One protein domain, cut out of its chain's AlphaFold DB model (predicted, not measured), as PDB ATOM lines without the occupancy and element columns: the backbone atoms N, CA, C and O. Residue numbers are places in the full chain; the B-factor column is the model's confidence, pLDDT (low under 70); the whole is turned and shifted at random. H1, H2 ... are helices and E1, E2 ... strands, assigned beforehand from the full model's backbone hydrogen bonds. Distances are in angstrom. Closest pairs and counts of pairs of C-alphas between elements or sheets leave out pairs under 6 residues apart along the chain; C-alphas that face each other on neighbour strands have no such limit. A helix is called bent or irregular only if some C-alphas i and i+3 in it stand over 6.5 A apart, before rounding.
ATOM      1  N   LYS A 156     -48.363  35.893 -16.139       96.81
ATOM      2  CA  LYS A 156     -48.693  34.467 -15.988       96.81
ATOM      3  C   LYS A 156     -47.873  33.610 -16.944       96.81
ATOM      4  O   LYS A 156     -47.435  32.529 -16.558       96.81
ATOM      5  N   VAL A 157     -47.665  34.081 -18.173       97.75
ATOM      6  CA  VAL A 157     -46.795  33.422 -19.157       97.75
ATOM      7  C   VAL A 157     -45.344  33.433 -18.676       97.75
ATOM      8  O   VAL A 157     -44.674  32.404 -18.755       97.75
ATOM      9  N   VAL A 158     -44.873  34.557 -18.128       98.12
ATOM     10  CA  VAL A 158     -43.525  34.673 -17.548       98.12
ATOM     11  C   VAL A 158     -43.331  33.709 -16.377       98.12
ATOM     12  O   VAL A 158     -42.358  32.956 -16.367       98.12
ATOM     13  N   ASP A 159     -44.270  33.674 -15.428       98.12
ATOM     14  CA  ASP A 159     -44.211  32.775 -14.272       98.12
ATOM     15  C   ASP A 159     -44.231  31.308 -14.712       98.12
ATOM     16  O   ASP A 159     -43.394  30.521 -14.275       98.12
ATOM     17  N   ALA A 160     -45.118  30.937 -15.643       98.12
ATOM     18  CA  ALA A 160     -45.183  29.578 -16.175       98.12
ATOM     19  C   ALA A 160     -43.899  29.173 -16.918       98.12
ATOM     20  O   ALA A 160     -43.459  28.027 -16.821       98.12
ATOM     21  N   PHE A 161     -43.272  30.096 -17.650       98.50
ATOM     22  CA  PHE A 161     -41.989  29.845 -18.303       98.50
ATOM     23  C   PHE A 161     -40.849  29.650 -17.291       98.50
ATOM     24  O   PHE A 161     -40.019  28.749 -17.462       98.50
ATOM     25  N   ALA A 162     -40.812  30.479 -16.242       98.25
ATOM     26  CA  ALA A 162     -39.788  30.445 -15.205       98.25
ATOM     27  C   ALA A 162     -39.925  29.220 -14.285       98.25
ATOM     28  O   ALA A 162     -38.920  28.591 -13.948       98.25
ATOM     29  N   ASP A 163     -41.142  28.848 -13.897       98.06
ATOM     30  CA  ASP A 163     -41.398  27.738 -12.968       98.06
ATOM     31  C   ASP A 163     -41.552  26.382 -13.654       98.06
ATOM     32  O   ASP A 163     -41.396  25.336 -13.020       98.06
ATOM     33  N   GLY A 164     -41.835  26.391 -14.955       97.31
ATOM     34  CA  GLY A 164     -42.352  25.227 -15.654       97.31
ATOM     35  C   GLY A 164     -43.836  24.997 -15.343       97.31
ATOM     36  O   GLY A 164     -44.478  25.720 -14.581       97.31
ATOM     37  N   TRP A 165     -44.410  23.967 -15.959       97.19
ATOM     38  CA  TRP A 165     -45.822  23.618 -15.800       97.19
ATOM     39  C   TRP A 165     -46.030  22.105 -15.907       97.19
ATOM     40  O   TRP A 165     -45.129  21.357 -16.287       97.19
ATOM     41  N   VAL A 166     -47.240  21.648 -15.587       95.56
ATOM     42  CA  VAL A 166     -47.667  20.252 -15.750       95.56
ATOM     43  C   VAL A 166     -48.923  20.221 -16.615       95.56
ATOM     44  O   VAL A 166     -49.872  20.953 -16.344       95.56
ATOM     45  N   GLY A 167     -48.947  19.346 -17.622       92.62
ATOM     46  CA  GLY A 167     -50.082  19.191 -18.534       92.62
ATOM     47  C   GLY A 167     -49.963  20.061 -19.786       92.62
ATOM     48  O   GLY A 167     -48.887  20.144 -20.382       92.62
ATOM     49  N   ASP A 168     -51.079  20.665 -20.191       93.38
ATOM     50  CA  ASP A 168     -51.171  21.460 -21.417       93.38
ATOM     51  C   ASP A 168     -50.280  22.708 -21.357       93.38
ATOM     52  O   ASP A 168     -50.087  23.297 -20.296       93.38
ATOM     53  N   ASN A 169     -49.737  23.111 -22.510       94.62
ATOM     54  CA  ASN A 169     -48.839  24.261 -22.618       94.62
ATOM     55  C   ASN A 169     -49.601  25.586 -22.374       94.62
ATOM     56  O   ASN A 169     -50.430  25.961 -23.211       94.62
ATOM     57  N   PRO A 170     -49.308  26.323 -21.282       95.69
ATOM     58  CA  PRO A 170     -50.003  27.562 -20.939       95.69
ATOM     59  C   PRO A 170     -49.456  28.791 -21.681       95.69
ATOM     60  O   PRO A 170     -50.044  29.863 -21.590       95.69
ATOM     61  N   LEU A 171     -48.339  28.662 -22.403       95.69
ATOM     62  CA  LEU A 171     -47.631  29.779 -23.037       95.69
ATOM     63  C   LEU A 171     -48.297  30.226 -24.351       95.69
ATOM     64  O   LEU A 171     -47.990  31.285 -24.891       95.69
ATOM     65  N   GLY A 172     -49.233  29.435 -24.879       92.50
ATOM     66  CA  GLY A 172     -49.987  29.763 -26.086       92.50
ATOM     67  C   GLY A 172     -49.265  29.432 -27.395       92.50
ATOM     68  O   GLY A 172     -48.205  28.806 -27.432       92.50
ATOM     69  N   VAL A 173     -49.884  29.828 -28.513       91.56
ATOM     70  CA  VAL A 173     -49.521  29.351 -29.863       91.56
ATOM     71  C   VAL A 173     -48.103  29.733 -30.295       91.56
ATOM     72  O   VAL A 173     -47.446  28.949 -30.973       91.56
ATOM     73  N   HIS A 174     -47.608  30.904 -29.886       92.31
ATOM     74  CA  HIS A 174     -46.276  31.392 -30.263       92.31
ATOM     75  C   HIS A 174     -45.140  30.584 -29.628       92.31
ATOM     76  O   HIS A 174     -44.046  30.525 -30.181       92.31
ATOM     77  N   PHE A 175     -45.412  29.936 -28.495       94.75
ATOM     78  CA  PHE A 175     -44.426  29.238 -27.671       94.75
ATOM     79  C   PHE A 175     -44.773  27.752 -27.515       94.75
ATOM     80  O   PHE A 175     -44.381  27.098 -26.547       94.75
ATOM     81  N   SER A 176     -45.499  27.190 -28.490       92.00
ATOM     82  CA  SER A 176     -45.963  25.799 -28.452       92.00
ATOM     83  C   SER A 176     -44.822  24.774 -28.380       92.00
ATOM     84  O   SER A 176     -45.048  23.640 -27.979       92.00
ATOM     85  N   GLN A 177     -43.616  25.168 -28.802       91.62
ATOM     86  CA  GLN A 177     -42.408  24.334 -28.850       91.62
ATOM     87  C   GLN A 177     -41.547  24.414 -27.577       91.62
ATOM     88  O   GLN A 177     -40.513  23.757 -27.505       91.62
ATOM     89  N   VAL A 178     -41.930  25.225 -26.586       95.38
ATOM     90  CA  VAL A 178     -41.167  25.370 -25.340       95.38
ATOM     91  C   VAL A 178     -41.448  24.194 -24.406       95.38
ATOM     92  O   VAL A 178     -42.594  23.789 -24.220       95.38
ATOM     93  N   GLU A 179     -40.393  23.655 -23.795       95.62
ATOM     94  CA  GLU A 179     -40.491  22.531 -22.859       95.62
ATOM     95  C   GLU A 179     -40.763  22.997 -21.407       95.62
ATOM     96  O   GLU A 179     -40.219  24.027 -20.981       95.62
ATOM     97  N   PRO A 180     -41.530  22.223 -20.609       96.31
ATOM     98  CA  PRO A 180     -41.876  22.537 -19.216       96.31
ATOM     99  C   PRO A 180     -40.703  22.311 -18.244       96.31
ATOM    100  O   PRO A 180     -40.699  21.372 -17.451       96.31
ATOM    101  N   LYS A 181     -39.674  23.159 -18.309       95.75
ATOM    102  CA  LYS A 181     -38.501  23.119 -17.416       95.75
ATOM    103  C   LYS A 181     -38.538  24.240 -16.381       95.75
ATOM    104  O   LYS A 181     -39.023  25.332 -16.659       95.75
ATOM    105  N   TYR A 182     -37.941  23.979 -15.223       96.88
ATOM    106  CA  TYR A 182     -37.676  25.005 -14.219       96.88
ATOM    107  C   TYR A 182     -36.476  25.866 -14.645       96.88
ATOM    108  O   TYR A 182     -35.393  25.340 -14.906       96.88
ATOM    109  N   ARG A 183     -36.675  27.184 -14.726       97.62
ATOM    110  CA  ARG A 183     -35.708  28.188 -15.215       97.62
ATOM    111  C   ARG A 183     -35.525  29.375 -14.263       97.62
ATOM    112  O   ARG A 183     -34.611  30.168 -14.469       97.62
ATOM    113  N   ARG A 184     -36.350  29.507 -13.216       97.81
ATOM    114  CA  ARG A 184     -36.361  30.668 -12.304       97.81
ATOM    115  C   ARG A 184     -34.985  30.986 -11.726       97.81
ATOM    116  O   ARG A 184     -34.609  32.149 -11.646       97.81
ATOM    117  N   GLU A 185     -34.206  29.964 -11.384       96.62
ATOM    118  CA  GLU A 185     -32.867  30.185 -10.840       96.62
ATOM    119  C   GLU A 185     -31.909  30.833 -11.855       96.62
ATOM    120  O   GLU A 185     -31.171  31.754 -11.507       96.62
ATOM    121  N   PHE A 186     -31.966  30.414 -13.121       97.81
ATOM    122  CA  PHE A 186     -31.222  31.058 -14.203       97.81
ATOM    123  C   PHE A 186     -31.653  32.512 -14.388       97.81
ATOM    124  O   PHE A 186     -30.795  33.383 -14.501       97.81
ATOM    125  N   VAL A 187     -32.964  32.778 -14.395       98.12
ATOM    126  CA  VAL A 187     -33.518  34.133 -14.555       98.12
ATOM    127  C   VAL A 187     -32.964  35.068 -13.477       98.12
ATOM    128  O   VAL A 187     -32.396  36.107 -13.807       98.12
ATOM    129  N   GLN A 188     -33.035  34.655 -12.210       96.75
ATOM    130  CA  GLN A 188     -32.515  35.410 -11.063       96.75
ATOM    131  C   GLN A 188     -31.014  35.689 -11.178       96.75
ATOM    132  O   GLN A 188     -30.553  36.807 -10.954       96.75
ATOM    133  N   CYS A 189     -30.238  34.674 -11.552       96.44
ATOM    134  CA  CYS A 189     -28.795  34.784 -11.726       96.44
ATOM    135  C   CYS A 189     -28.404  35.723 -12.882       96.44
ATOM    136  O   CYS A 189     -27.480  36.529 -12.741       96.44
ATOM    137  N   ILE A 190     -29.111  35.659 -14.012       97.38
ATOM    138  CA  ILE A 190     -28.883  36.538 -15.167       97.38
ATOM    139  C   ILE A 190     -29.253  37.985 -14.818       97.38
ATOM    140  O   ILE A 190     -28.450  38.888 -15.056       97.38
ATOM    141  N   ALA A 191     -30.418  38.207 -14.204       96.56
ATOM    142  CA  ALA A 191     -30.851  39.532 -13.769       96.56
ATOM    143  C   ALA A 191     -29.850  40.152 -12.782       96.56
ATOM    144  O   ALA A 191     -29.363  41.259 -13.007       96.56
ATOM    145  N   ALA A 192     -29.431  39.403 -11.758       94.12
ATOM    146  CA  ALA A 192     -28.432  39.870 -10.801       94.12
ATOM    147  C   ALA A 192     -27.086  40.196 -11.462       94.12
ATOM    148  O   ALA A 192     -26.439  41.180 -11.104       94.12
ATOM    149  N   THR A 193     -26.672  39.412 -12.460       94.25
ATOM    150  CA  THR A 193     -25.458  39.690 -13.238       94.25
ATOM    151  C   THR A 193     -25.565  41.035 -13.949       94.25
ATOM    152  O   THR A 193     -24.663  41.864 -13.820       94.25
ATOM    153  N   ILE A 194     -26.678  41.290 -14.637       94.38
ATOM    154  CA  ILE A 194     -26.919  42.547 -15.355       94.38
ATOM    155  C   ILE A 194     -26.961  43.735 -14.380       94.38
ATOM    156  O   ILE A 194     -26.327  44.758 -14.639       94.38
ATOM    157  N   SER A 195     -27.638  43.598 -13.234       91.12
ATOM    158  CA  SER A 195     -27.764  44.667 -12.233       91.12
ATOM    159  C   SER A 195     -26.465  44.973 -11.484       91.12
ATOM    160  O   SER A 195     -26.100  46.139 -11.337       91.12
ATOM    161  N   VAL A 196     -25.777  43.944 -10.976       87.00
ATOM    162  CA  VAL A 196     -24.643  44.102 -10.048       87.00
ATOM    163  C   VAL A 196     -23.333  44.303 -10.797       87.00
ATOM    164  O   VAL A 196     -22.574  45.217 -10.482       87.00
ATOM    165  N   SER A 197     -23.053  43.457 -11.792       78.12
ATOM    166  CA  SER A 197     -21.771  43.492 -12.507       78.12
ATOM    167  C   SER A 197     -21.734  44.552 -13.607       78.12
ATOM    168  O   SER A 197     -20.652  44.940 -14.048       78.12
ATOM    169  N   ARG A 198     -22.913  45.001 -14.072       80.06
ATOM    170  CA  ARG A 198     -23.094  45.834 -15.273       80.06
ATOM    171  C   ARG A 198     -22.492  45.229 -16.549       80.06
ATOM    172  O   ARG A 198     -22.283  45.944 -17.526       80.06
ATOM    173  N   ARG A 199     -22.204  43.922 -16.559       85.56
ATOM    174  CA  ARG A 199     -21.728  43.201 -17.743       85.56
ATOM    175  C   ARG A 199     -22.909  42.842 -18.641       85.56
ATOM    176  O   ARG A 199     -23.972  42.459 -18.158       85.56
ATOM    177  N   CYS A 200     -22.686  42.908 -19.951       93.12
ATOM    178  CA  CYS A 200     -23.589  42.310 -20.929       93.12
ATOM    179  C   CYS A 200     -23.603  40.786 -20.751       93.12
ATOM    180  O   CYS A 200     -22.549  40.160 -20.596       93.12
ATOM    181  N   VAL A 201     -24.789  40.187 -20.837       97.81
ATOM    182  CA  VAL A 201     -24.975  38.735 -20.879       97.81
ATOM    183  C   VAL A 201     -25.324  38.317 -22.303       97.81
ATOM    184  O   VAL A 201     -26.245  38.850 -22.919       97.81
ATOM    185  N   VAL A 202     -24.585  37.341 -22.822       98.25
ATOM    186  CA  VAL A 202     -24.917  36.606 -24.038       98.25
ATOM    187  C   VAL A 202     -25.483  35.257 -23.622       98.25
ATOM    188  O   VAL A 202     -24.764  34.413 -23.099       98.25
ATOM    189  N   LEU A 203     -26.781  35.058 -23.822       98.50
ATOM    190  CA  LEU A 203     -27.485  33.841 -23.447       98.50
ATOM    191  C   LEU A 203     -27.659  32.934 -24.668       98.50
ATOM    192  O   LEU A 203     -28.274  33.320 -25.658       98.50
ATOM    193  N   ALA A 204     -27.153  31.711 -24.590       98.25
ATOM    194  CA  ALA A 204     -27.419  30.662 -25.558       98.25
ATOM    195  C   ALA A 204     -28.565  29.779 -25.049       98.25
ATOM    196  O   ALA A 204     -28.408  29.096 -24.033       98.25
ATOM    197  N   CYS A 205     -29.705  29.799 -25.743       97.19
ATOM    198  CA  CYS A 205     -30.911  29.056 -25.363       97.19
ATOM    199  C   CYS A 205     -31.628  28.442 -26.583       97.19
ATOM    200  O   CYS A 205     -31.319  28.801 -27.727       97.19
ATOM    201  N   PRO A 206     -32.584  27.510 -26.386       95.00
ATOM    202  CA  PRO A 206     -33.438  27.045 -27.474       95.00
ATOM    203  C   PRO A 206     -34.174  28.224 -28.121       95.00
ATOM    204  O   PRO A 206     -34.712  29.088 -27.426       95.00
ATOM    205  N   LEU A 207     -34.222  28.255 -29.455       91.19
ATOM    206  CA  LEU A 207     -34.804  29.370 -30.209       91.19
ATOM    207  C   LEU A 207     -36.243  29.735 -29.801       91.19
ATOM    208  O   LEU A 207     -36.521  30.931 -29.670       91.19
ATOM    209  N   PRO A 208     -37.158  28.778 -29.545       93.00
ATOM    210  CA  PRO A 208     -38.524  29.117 -29.141       93.00
ATOM    211  C   PRO A 208     -38.614  29.855 -27.796       93.00
ATOM    212  O   PRO A 208     -39.643  30.452 -27.499       93.00
ATOM    213  N   GLU A 209     -37.555  29.832 -26.981       96.19
ATOM    214  CA  GLU A 209     -37.536  30.435 -25.644       96.19
ATOM    215  C   GLU A 209     -37.030  31.881 -25.630       96.19
ATOM    216  O   GLU A 209     -37.165  32.558 -24.614       96.19
ATOM    217  N   ALA A 210     -36.440  32.378 -26.723       96.75
ATOM    218  CA  ALA A 210     -35.664  33.620 -26.702       96.75
ATOM    219  C   ALA A 210     -36.454  34.833 -26.169       96.75
ATOM    220  O   ALA A 210     -35.991  35.530 -25.271       96.75
ATOM    221  N   ALA A 211     -37.667  35.074 -26.669       97.62
ATOM    222  CA  ALA A 211     -38.485  36.189 -26.184       97.62
ATOM    223  C   ALA A 211     -38.943  36.004 -24.725       97.62
ATOM    224  O   ALA A 211     -39.036  36.977 -23.981       97.62
ATOM    225  N   LEU A 212     -39.177  34.763 -24.289       98.44
ATOM    226  CA  LEU A 212     -39.571  34.468 -22.910       98.44
ATOM    227  C   LEU A 212     -38.417  34.707 -21.930       98.44
ATOM    228  O   LEU A 212     -38.648  35.224 -20.841       98.44
ATOM    229  N   TRP A 213     -37.175  34.414 -22.329       98.62
ATOM    230  CA  TRP A 213     -35.986  34.772 -21.551       98.62
ATOM    231  C   TRP A 213     -35.842  36.283 -21.377       98.62
ATOM    232  O   TRP A 213     -35.596  36.735 -20.261       98.62
ATOM    233  N   VAL A 214     -36.039  37.063 -22.447       98.62
ATOM    234  CA  VAL A 214     -36.034  38.533 -22.358       98.62
ATOM    235  C   VAL A 214     -37.101  39.017 -21.379       98.62
ATOM    236  O   VAL A 214     -36.784  39.798 -20.487       98.62
ATOM    237  N   ALA A 215     -38.343  38.544 -21.521       98.38
ATOM    238  CA  ALA A 215     -39.444  38.961 -20.657       98.38
ATOM    239  C   ALA A 215     -39.203  38.578 -19.189       98.38
ATOM    240  O   ALA A 215     -39.341  39.421 -18.310       98.38
ATOM    241  N   ALA A 216     -38.764  37.345 -18.922       98.69
ATOM    242  CA  ALA A 216     -38.496  36.879 -17.566       98.69
ATOM    243  C   ALA A 216     -37.372  37.671 -16.884       98.69
ATOM    244  O   ALA A 216     -37.521  38.075 -15.733       98.69
ATOM    245  N   VAL A 217     -36.275  37.943 -17.599       98.50
ATOM    246  CA  VAL A 217     -35.177  38.765 -17.072       98.50
ATOM    247  C   VAL A 217     -35.626  40.213 -16.874       98.50
ATOM    248  O   VAL A 217     -35.312  40.796 -15.842       98.50
ATOM    249  N   ALA A 218     -36.398  40.789 -17.802       97.31
ATOM    250  CA  ALA A 218     -36.940  42.138 -17.650       97.31
ATOM    251  C   ALA A 218     -37.839  42.252 -16.406       97.31
ATOM    252  O   ALA A 218     -37.671  43.181 -15.619       97.31
ATOM    253  N   CYS A 219     -38.750  41.295 -16.193       97.12
ATOM    254  CA  CYS A 219     -39.610  41.238 -15.008       97.12
ATOM    255  C   CYS A 219     -38.796  41.112 -13.714       97.12
ATOM    256  O   CYS A 219     -39.054  41.845 -12.762       97.12
ATOM    257  N   GLU A 220     -37.787  40.237 -13.683       97.06
ATOM    258  CA  GLU A 220     -36.911  40.055 -12.516       97.06
ATOM    259  C   GLU A 220     -36.089  41.318 -12.200       97.06
ATOM    260  O   GLU A 220     -35.849  41.636 -11.038       97.06
ATOM    261  N   LEU A 221     -35.707  42.088 -13.223       94.94
ATOM    262  CA  LEU A 221     -35.047  43.390 -13.072       94.94
ATOM    263  C   LEU A 221     -35.994  44.512 -12.605       94.94
ATOM    264  O   LEU A 221     -35.518  45.602 -12.284       94.94
ATOM    265  N   GLY A 222     -37.311  44.284 -12.586       94.62
ATOM    266  CA  GLY A 222     -38.315  45.309 -12.294       94.62
ATOM    267  C   GLY A 222     -38.643  46.226 -13.479       94.62
ATOM    268  O   GLY A 222     -39.015  47.374 -13.260       94.62
ATOM    269  N   LEU A 223     -38.495  45.727 -14.713       91.56
ATOM    270  CA  LEU A 223     -38.788  46.421 -15.978       91.56
ATOM    271  C   LEU A 223     -38.089  47.788 -16.142       91.56
ATOM    272  O   LEU A 223     -38.751  48.779 -16.456       91.56
ATOM    273  N   PRO A 224     -36.759  47.891 -15.945       91.31
ATOM    274  CA  PRO A 224     -36.084  49.168 -16.115       91.31
ATOM    275  C   PRO A 224     -36.052  49.565 -17.596       91.31
ATOM    276  O   PRO A 224     -35.634  48.786 -18.445       91.31
ATOM    277  N   GLU A 225     -36.448  50.802 -17.893       84.62
ATOM    278  CA  GLU A 225     -36.542  51.370 -19.251       84.62
ATOM    279  C   GLU A 225     -35.261  51.184 -20.089       84.62
ATOM    280  O   GLU A 225     -35.291  50.922 -21.293       84.62
ATOM    281  N   ASP A 226     -34.100  51.254 -19.435       87.69
ATOM    282  CA  ASP A 226     -32.788  51.153 -20.074       87.69
ATOM    283  C   ASP A 226     -32.317  49.701 -20.283       87.69
ATOM    284  O   ASP A 226     -31.153  49.458 -20.624       87.69
ATOM    285  N   PHE A 227     -33.184  48.711 -20.050       94.06
ATOM    286  CA  PHE A 227     -32.894  47.306 -20.305       94.06
ATOM    287  C   PHE A 227     -32.933  46.979 -21.798       94.06
ATOM    288  O   PHE A 227     -33.939  46.534 -22.345       94.06
ATOM    289  N   SER A 228     -31.795  47.173 -22.462       95.69
ATOM    290  CA  SER A 228     -31.587  46.785 -23.856       95.69
ATOM    291  C   SER A 228     -31.476  45.270 -24.032       95.69
ATOM    292  O   SER A 228     -30.804  44.574 -23.264       95.69
ATOM    293  N   PHE A 229     -32.090  44.764 -25.101       98.00
ATOM    294  CA  PHE A 229     -32.039  43.350 -25.450       98.00
ATOM    295  C   PHE A 229     -32.006  43.119 -26.958       98.00
ATOM    296  O   PHE A 229     -32.422  43.970 -27.744       98.00
ATOM    297  N   SER A 230     -31.556  41.937 -27.375       97.69
ATOM    298  CA  SER A 230     -31.641  41.489 -28.765       97.69
ATOM    299  C   SER A 230     -31.745  39.972 -28.853       97.69
ATOM    300  O   SER A 230     -30.977  39.268 -28.202       97.69
ATOM    301  N   THR A 231     -32.670  39.453 -29.657       97.31
ATOM    302  CA  THR A 231     -32.850  38.009 -29.857       97.31
ATOM    303  C   THR A 231     -32.306  37.527 -31.198       97.31
ATOM    304  O   THR A 231     -32.174  38.294 -32.150       97.31
ATOM    305  N   TYR A 232     -31.999  36.229 -31.282       93.50
ATOM    306  CA  TYR A 232     -31.545  35.554 -32.507       93.50
ATOM    307  C   TYR A 232     -30.310  36.184 -33.154       93.50
ATOM    308  O   TYR A 232     -30.239  36.332 -34.375       93.50
ATOM    309  N   GLU A 233     -29.330  36.554 -32.334       94.56
ATOM    310  CA  GLU A 233     -28.050  37.031 -32.836       94.56
ATOM    311  C   GLU A 233     -27.194  35.901 -33.403       94.56
ATOM    312  O   GLU A 233     -27.306  34.732 -33.023       94.56
ATOM    313  N   THR A 234     -26.320  36.286 -34.328       92.00
ATOM    314  CA  THR A 234     -25.387  35.388 -35.007       92.00
ATOM    315  C   THR A 234     -23.955  35.649 -34.535       92.00
ATOM    316  O   THR A 234     -23.673  36.738 -34.016       92.00
ATOM    317  N   PRO A 235     -23.023  34.697 -34.734       92.12
ATOM    318  CA  PRO A 235     -21.610  34.904 -34.417       92.12
ATOM    319  C   PRO A 235     -21.016  36.165 -35.061       92.12
ATOM    320  O   PRO A 235     -20.195  36.842 -34.450       92.12
ATOM    321  N   GLU A 236     -21.472  36.527 -36.261       91.50
ATOM    322  CA  GLU A 236     -20.978  37.685 -37.014       91.50
ATOM    323  C   GLU A 236     -21.490  39.022 -36.456       91.50
ATOM    324  O   GLU A 236     -20.859  40.059 -36.652       91.50
ATOM    325  N   ARG A 237     -22.645  39.024 -35.777       90.88
ATOM    326  CA  ARG A 237     -23.302  40.247 -35.283       90.88
ATOM    327  C   ARG A 237     -23.082  40.501 -33.802       90.88
ATOM    328  O   ARG A 237     -23.145  41.655 -33.377       90.88
ATOM    329  N   ILE A 238     -22.830  39.450 -33.023       94.19
ATOM    330  CA  ILE A 238     -22.832  39.529 -31.559       94.19
ATOM    331  C   ILE A 238     -21.855  40.581 -31.026       94.19
ATOM    332  O   ILE A 238     -22.195  41.306 -30.097       94.19
ATOM    333  N   GLN A 239     -20.690  40.743 -31.663       94.44
ATOM    334  CA  GLN A 239     -19.727  41.773 -31.285       94.44
ATOM    335  C   GLN A 239     -20.351  43.170 -31.375       94.44
ATOM    336  O   GLN A 239     -20.349  43.899 -30.388       94.44
ATOM    337  N   SER A 240     -20.936  43.534 -32.517       92.81
ATOM    338  CA  SER A 240     -21.562  44.848 -32.722       92.81
ATOM    339  C   SER A 240     -22.716  45.107 -31.753       92.81
ATOM    340  O   SER A 240     -22.893  46.233 -31.294       92.81
ATOM    341  N   ILE A 241     -23.480  44.066 -31.410       94.12
ATOM    342  CA  ILE A 241     -24.583  44.157 -30.444       94.12
ATOM    343  C   ILE A 241     -24.061  44.404 -29.020       94.12
ATOM    344  O   ILE A 241     -24.629  45.206 -28.285       94.12
ATOM    345  N   ILE A 242     -22.947  43.785 -28.629       94.00
ATOM    346  CA  ILE A 242     -22.314  44.078 -27.337       94.00
ATOM    347  C   ILE A 242     -21.778  45.516 -27.323       94.00
ATOM    348  O   ILE A 242     -22.021  46.254 -26.372       94.00
ATOM    349  N   HIS A 243     -21.108  45.948 -28.399       91.44
ATOM    350  CA  HIS A 243     -20.509  47.285 -28.491       91.44
ATOM    351  C   HIS A 243     -21.541  48.415 -28.494       91.44
ATOM    352  O   HIS A 243     -21.247  49.494 -27.991       91.44
ATOM    353  N   VAL A 244     -22.751  48.183 -29.021       90.56
ATOM    354  CA  VAL A 244     -23.822  49.187 -28.942       90.56
ATOM    355  C   VAL A 244     -24.368  49.336 -27.515       90.56
ATOM    356  O   VAL A 244     -25.097  50.277 -27.248       90.56
ATOM    357  N   GLY A 245     -23.998  48.460 -26.576       91.62
ATOM    358  CA  GLY A 245     -24.477  48.508 -25.193       91.62
ATOM    359  C   GLY A 245     -25.762  47.711 -24.967       91.62
ATOM    360  O   GLY A 245     -26.579  48.075 -24.120       91.62
ATOM    361  N   CYS A 246     -25.974  46.633 -25.728       94.75
ATOM    362  CA  CYS A 246     -27.024  45.663 -25.423       94.75
ATOM    363  C   CYS A 246     -26.718  44.966 -24.084       94.75
ATOM    364  O   CYS A 246     -25.603  44.484 -23.897       94.75
ATOM    365  N   LYS A 247     -27.678  44.899 -23.152       96.81
ATOM    366  CA  LYS A 247     -27.485  44.257 -21.838       96.81
ATOM    367  C   LYS A 247     -27.734  42.750 -21.890       96.81
ATOM    368  O   LYS A 247     -27.011  42.000 -21.233       96.81
ATOM    369  N   LEU A 248     -28.723  42.306 -22.669       98.31
ATOM    370  CA  LEU A 248     -29.025  40.888 -22.886       98.31
ATOM    371  C   LEU A 248     -29.113  40.560 -24.378       98.31
ATOM    372  O   LEU A 248     -30.056  40.950 -25.062       98.31
ATOM    373  N   SER A 249     -28.170  39.771 -24.878       97.81
ATOM    374  CA  SER A 249     -28.202  39.264 -26.253       97.81
ATOM    375  C   SER A 249     -28.452  37.764 -26.254       97.81
ATOM    376  O   SER A 249     -27.815  37.044 -25.493       97.81
ATOM    377  N   ILE A 250     -29.349  37.273 -27.105       97.94
ATOM    378  CA  ILE A 250     -29.685  35.849 -27.180       97.94
ATOM    379  C   ILE A 250     -29.212  35.261 -28.501       97.94
ATOM    380  O   ILE A 250     -29.524  35.789 -29.569       97.94
ATOM    381  N   VAL A 251     -28.511  34.134 -28.419       96.75
ATOM    382  CA  VAL A 251     -28.030  33.345 -29.559       96.75
ATOM    383  C   VAL A 251     -28.634  31.933 -29.523       96.75
ATOM    384  O   VAL A 251     -28.994  31.446 -28.448       96.75
ATOM    385  N   PRO A 252     -28.746  31.242 -30.670       95.00
ATOM    386  CA  PRO A 252     -29.107  29.826 -30.688       95.00
ATOM    387  C   PRO A 252     -28.084  28.970 -29.914       95.00
ATOM    388  O   PRO A 252     -26.881  29.249 -29.962       95.00
ATOM    389  N   LEU A 253     -28.529  27.894 -29.253       94.75
ATOM    390  CA  LEU A 253     -27.648  26.962 -28.522       94.75
ATOM    391  C   LEU A 253     -26.507  26.411 -29.388       94.75
ATOM    392  O   LEU A 253     -25.364  26.314 -28.932       94.75
ATOM    393  N   GLU A 254     -26.810  26.087 -30.643       93.38
ATOM    394  CA  GLU A 254     -25.861  25.581 -31.633       93.38
ATOM    395  C   GLU A 254     -24.792  26.610 -32.027       93.38
ATOM    396  O   GLU A 254     -23.709  26.240 -32.474       93.38
ATOM    397  N   SER A 255     -25.061  27.903 -31.824       94.81
ATOM    398  CA  SER A 255     -24.134  28.988 -32.158       94.81
ATOM    399  C   SER A 255     -23.160  29.315 -31.027       94.81
ATOM    400  O   SER A 255     -22.180  30.021 -31.263       94.81
ATOM    401  N   ALA A 256     -23.370  28.809 -29.806       95.69
ATOM    402  CA  ALA A 256     -22.578  29.258 -28.660       95.69
ATOM    403  C   ALA A 256     -21.076  28.952 -28.795       95.69
ATOM    404  O   ALA A 256     -20.260  29.761 -28.368       95.69
ATOM    405  N   ALA A 257     -20.697  27.836 -29.431       96.00
ATOM    406  CA  ALA A 257     -19.287  27.502 -29.658       96.00
ATOM    407  C   ALA A 257     -18.584  28.515 -30.581       96.00
ATOM    408  O   ALA A 257     -17.436  28.876 -30.339       96.00
ATOM    409  N   ALA A 258     -19.284  29.010 -31.609       95.75
ATOM    410  CA  ALA A 258     -18.766  30.033 -32.516       95.75
ATOM    411  C   ALA A 258     -18.768  31.435 -31.879       95.75
ATOM    412  O   ALA A 258     -17.913  32.261 -32.185       95.75
ATOM    413  N   VAL A 259     -19.709  31.695 -30.969       95.38
ATOM    414  CA  VAL A 259     -19.855  32.968 -30.243       95.38
ATOM    415  C   VAL A 259     -18.846  33.104 -29.096       95.38
ATOM    416  O   VAL A 259     -18.374  34.207 -28.829       95.38
ATOM    417  N   ALA A 260     -18.477  32.004 -28.433       96.00
ATOM    418  CA  ALA A 260     -17.561  31.985 -27.290       96.00
ATOM    419  C   ALA A 260     -16.248  32.768 -27.492       96.00
ATOM    420  O   ALA A 260     -15.955  33.622 -26.648       96.00
ATOM    421  N   PRO A 261     -15.467  32.561 -28.576       93.75
ATOM    422  CA  PRO A 261     -14.239  33.325 -28.784       93.75
ATOM    423  C   PRO A 261     -14.515  34.819 -28.972       93.75
ATOM    424  O   PRO A 261     -13.749  35.635 -28.478       93.75
ATOM    425  N   VAL A 262     -15.616  35.203 -29.623       92.81
ATOM    426  CA  VAL A 262     -15.981  36.618 -29.801       92.81
ATOM    427  C   VAL A 262     -16.302  37.255 -28.450       92.81
ATOM    428  O   VAL A 262     -15.772  38.311 -28.119       92.81
ATOM    429  N   VAL A 263     -17.115  36.584 -27.629       93.44
ATOM    430  CA  VAL A 263     -17.537  37.085 -26.313       93.44
ATOM    431  C   VAL A 263     -16.357  37.240 -25.355       93.44
ATOM    432  O   VAL A 263     -16.279  38.257 -24.664       93.44
ATOM    433  N   ALA A 264     -15.403  36.304 -25.364       90.56
ATOM    434  CA  ALA A 264     -14.233  36.331 -24.485       90.56
ATOM    435  C   ALA A 264     -13.421  37.640 -24.579       90.56
ATOM    436  O   ALA A 264     -12.895  38.106 -23.570       90.56
ATOM    437  N   HIS A 265     -13.378  38.274 -25.756       86.19
ATOM    438  CA  HIS A 265     -12.629  39.516 -25.989       86.19
ATOM    439  C   HIS A 265     -13.422  40.797 -25.676       86.19
ATOM    440  O   HIS A 265     -12.878  41.892 -25.774       86.19
ATOM    441  N   THR A 266     -14.703  40.689 -25.308       86.69
ATOM    442  CA  THR A 266     -15.598  41.852 -25.116       86.69
ATOM    443  C   THR A 266     -15.893  42.177 -23.655       86.69
ATOM    444  O   THR A 266     -16.548  43.173 -23.360       86.69
ATOM    445  N   GLY A 267     -15.479  41.314 -22.723       84.94
ATOM    446  CA  GLY A 267     -15.858  41.429 -21.315       84.94
ATOM    447  C   GLY A 267     -17.317  41.052 -21.019       84.94
ATOM    448  O   GLY A 267     -17.707  41.064 -19.850       84.94
ATOM    449  N   ALA A 268     -18.121  40.654 -22.009       93.56
ATOM    450  CA  ALA A 268     -19.443  40.068 -21.783       93.56
ATOM    451  C   ALA A 268     -19.349  38.638 -21.205       93.56
ATOM    452  O   ALA A 268     -18.286  38.014 -21.213       93.56
ATOM    453  N   LEU A 269     -20.459  38.131 -20.663       95.44
ATOM    454  CA  LEU A 269     -20.574  36.772 -20.122       95.44
ATOM    455  C   LEU A 269     -21.403  35.894 -21.053       95.44
ATOM    456  O   LEU A 269     -22.563  36.206 -21.305       95.44
ATOM    457  N   LEU A 270     -20.831  34.786 -21.528       97.00
ATOM    458  CA  LEU A 270     -21.582  33.754 -22.242       97.00
ATOM    459  C   LEU A 270     -22.202  32.782 -21.232       97.00
ATOM    460  O   LEU A 270     -21.490  32.188 -20.428       97.00
ATOM    461  N   VAL A 271     -23.517  32.601 -21.303       97.38
ATOM    462  CA  VAL A 271     -24.288  31.685 -20.455       97.38
ATOM    463  C   VAL A 271     -25.029  30.704 -21.352       97.38
ATOM    464  O   VAL A 271     -25.707  31.119 -22.288       97.38
ATOM    465  N   ARG A 272     -24.916  29.405 -21.077       97.94
ATOM    466  CA  ARG A 272     -25.615  28.339 -21.805       97.94
ATOM    467  C   ARG A 272     -26.707  27.742 -20.923       97.94
ATOM    468  O   ARG A 272     -26.442  27.388 -19.781       97.94
ATOM    469  N   THR A 273     -27.934  27.636 -21.433       97.38
ATOM    470  CA  THR A 273     -29.069  27.101 -20.652       97.38
ATOM    471  C   THR A 273     -29.093  25.573 -20.568       97.38
ATOM    472  O   THR A 273     -29.916  25.015 -19.849       97.38
ATOM    473  N   ASP A 274     -28.261  24.881 -21.350       96.56
ATOM    474  CA  ASP A 274     -28.112  23.420 -21.344       96.56
ATOM    475  C   ASP A 274     -26.938  22.935 -20.474       96.56
ATOM    476  O   ASP A 274     -26.681  21.735 -20.387       96.56
ATOM    477  N   GLU A 275     -26.260  23.858 -19.795       95.81
ATOM    478  CA  GLU A 275     -25.186  23.596 -18.838       95.81
ATOM    479  C   GLU A 275     -25.616  24.019 -17.426       95.81
ATOM    480  O   GLU A 275     -26.600  24.741 -17.270       95.81
ATOM    481  N   PRO A 276     -24.926  23.578 -16.361       95.56
ATOM    482  CA  PRO A 276     -25.151  24.120 -15.024       95.56
ATOM    483  C   PRO A 276     -24.892  25.633 -14.967       95.56
ATOM    484  O   PRO A 276     -24.024  26.150 -15.672       95.56
ATOM    485  N   ILE A 277     -25.603  26.338 -14.081       94.56
ATOM    486  CA  ILE A 277     -25.367  27.768 -13.837       94.56
ATOM    487  C   ILE A 277     -23.919  27.953 -13.349       94.56
ATOM    488  O   ILE A 277     -23.539  27.315 -12.366       94.56
ATOM    489  N   PRO A 278     -23.109  28.821 -13.984       92.06
ATOM    490  CA  PRO A 278     -21.743  29.061 -13.531       92.06
ATOM    491  C   PRO A 278     -21.698  29.661 -12.118       92.06
ATOM    492  O   PRO A 278     -22.445  30.589 -11.812       92.06
ATOM    493  N   ASP A 279     -20.751  29.213 -11.289       92.31
ATOM    494  CA  ASP A 279     -20.568  29.697  -9.907       92.31
ATOM    495  C   ASP A 279     -20.430  31.226  -9.800       92.31
ATOM    496  O   ASP A 279     -20.840  31.829  -8.810       92.31
ATOM    497  N   GLU A 280     -19.864  31.876 -10.823       91.69
ATOM    498  CA  GLU A 280     -19.743  33.336 -10.876       91.69
ATOM    499  C   GLU A 280     -21.114  34.032 -10.822       91.69
ATOM    500  O   GLU A 280     -21.256  35.049 -10.145       91.69
ATOM    501  N   LEU A 281     -22.141  33.462 -11.462       92.31
ATOM    502  CA  LEU A 281     -23.486  34.037 -11.492       92.31
ATOM    503  C   LEU A 281     -24.165  33.975 -10.117       92.31
ATOM    504  O   LEU A 281     -24.834  34.930  -9.711       92.31
ATOM    505  N   TYR A 282     -23.941  32.894  -9.363       92.38
ATOM    506  CA  TYR A 282     -24.437  32.776  -7.990       92.38
ATOM    507  C   TYR A 282     -23.888  33.883  -7.085       92.38
ATOM    508  O   TYR A 282     -24.639  34.436  -6.281       92.38
ATOM    509  N   ARG A 283     -22.622  34.282  -7.269       91.75
ATOM    510  CA  ARG A 283     -22.010  35.378  -6.495       91.75
ATOM    511  C   ARG A 283     -22.714  36.711  -6.729       91.75
ATOM    512  O   ARG A 283     -22.909  37.465  -5.778       91.75
ATOM    513  N   TYR A 284     -23.123  37.006  -7.967       91.31
ATOM    514  CA  TYR A 284     -23.876  38.230  -8.259       91.31
ATOM    515  C   TYR A 284     -25.265  38.203  -7.616       91.31
ATOM    516  O   TYR A 284     -25.686  39.207  -7.040       91.31
ATOM    517  N   ARG A 285     -25.951  37.053  -7.636       91.00
ATOM    518  CA  ARG A 285     -27.248  36.883  -6.957       91.00
ATOM    519  C   ARG A 285     -27.130  37.090  -5.445       91.00
ATOM    520  O   ARG A 285     -27.930  37.811  -4.849       91.00
ATOM    521  N   GLU A 286     -26.126  36.480  -4.822       90.75
ATOM    522  CA  GLU A 286     -25.844  36.653  -3.395       90.75
ATOM    523  C   GLU A 286     -25.535  38.113  -3.050       90.75
ATOM    524  O   GLU A 286     -26.091  38.636  -2.086       90.75
ATOM    525  N   ALA A 287     -24.721  38.798  -3.861       87.06
ATOM    526  CA  ALA A 287     -24.412  40.215  -3.678       87.06
ATOM    527  C   ALA A 287     -25.658  41.112  -3.789       87.06
ATOM    528  O   ALA A 287     -25.787  42.068  -3.028       87.06
ATOM    529  N   MET A 288     -26.599  40.784  -4.679       82.12
ATOM    530  CA  MET A 288     -27.880  41.491  -4.804       82.12
ATOM    531  C   MET A 288     -28.800  41.269  -3.590       82.12
ATOM    532  O   MET A 288     -29.608  42.132  -3.259       82.12
ATOM    533  N   SER A 289     -28.665  40.122  -2.914       74.88
ATOM    534  CA  SER A 289     -29.490  39.730  -1.761       74.88
ATOM    535  C   SER A 289     -28.946  40.245  -0.423       74.88
ATOM    536  O   SER A 289     -29.638  40.192   0.595       74.88
TER     537      SER A 289
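AT A GLANCE: This is residues 156 to 289 of the 511 residues of an uncharacterized protein of Corynebacterium mustelae (UniProt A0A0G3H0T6). A small sheet of three parallel strands lies between helices in three layers, with H2 and H3 over one face and H5 over the other. H6 packs crosswise on H2, H1 packs on H3, and H4 grazes the sheet. The printed part has 134 residues, with six named helices and three named strands in the order H1 H2 E1 H3 H4 E2 H5 E3 H6; the sheet's order is E2 E1 E3, and the class is mostly helix. It is compact, with a radius of gyration of the C-alphas of 14.1 A and spans of 43 by 34 by 29 A.

HOW THE PARTS SIT: Start at H1, residues 156 to 163, which is not on the sheet. H2, residues 184 to 197, is the hub; it only just touches H1, with 3 pairs of C-alphas within 8 A, closest at Ala 162 and Arg 184, 4.5 A. Look next at E1, residues 201 to 205: H2 lies over it at a height of 10.1 A over the sheet. H3, residues 207 to 220, is on the same face at a height of 8.7 A. Its closest C-alphas to H2 are Val 217 and Ala 191, 5.5 A, at a steep tilt of 62 degrees, and it touches H1 at Ala 216 and Val 158, also 5.5 A. H4, residues 238 to 243, only grazes the sheet. E2, residues 248 to 252, is parallel to E1, with N 249 and O 201 within hydrogen-bond range at 2.9 A. E1, H3, H4 and E2 form a strand-helix-strand unit, two parallel neighbours joined through helices, with a right-handed crossover. H5, residues 253 to 264, is on the opposite face at a height of 8.3 A, and touches H4 at Val 262 and Gln 239, 6.5 A. E3, residues 269 to 272, is parallel to E1, with N 202 and O 269 at 2.8 A; E2, H5 and E3 form a split unit, E1 between its strands, also right-handed. H6, residues 279 to 289, touches H2 about perpendicular at 77 degrees, closest at Arg 285 and Ala 192, 5.0 A. In H1, H2, H4 and H6 every O i to N i+4 pair is within hydrogen-bond range; H3 has 8 of 10 and H5 4 of 8.

IN THESE COORDINATES: Find C-alpha 156 at (-48.693, 34.467, -15.988), where H1 begins. H2 runs 19.4 A, H3 20.8 A, H5 16.9 A and H6 15.7 A, ending at C-alpha 289, (-29.490, 39.730, -1.761). H3 and H5 are irregular: C-alphas 208 and 211 are 7.7 A apart, 254 and 257 7.1 A.

THE WHOLE: The farthest C-alphas, Gly 167 and His 265, are 43.3 A apart. The links H1 to H2 and H3 to H4 are long. The printed part has no cut, and no printed residue is under 70 in pLDDT.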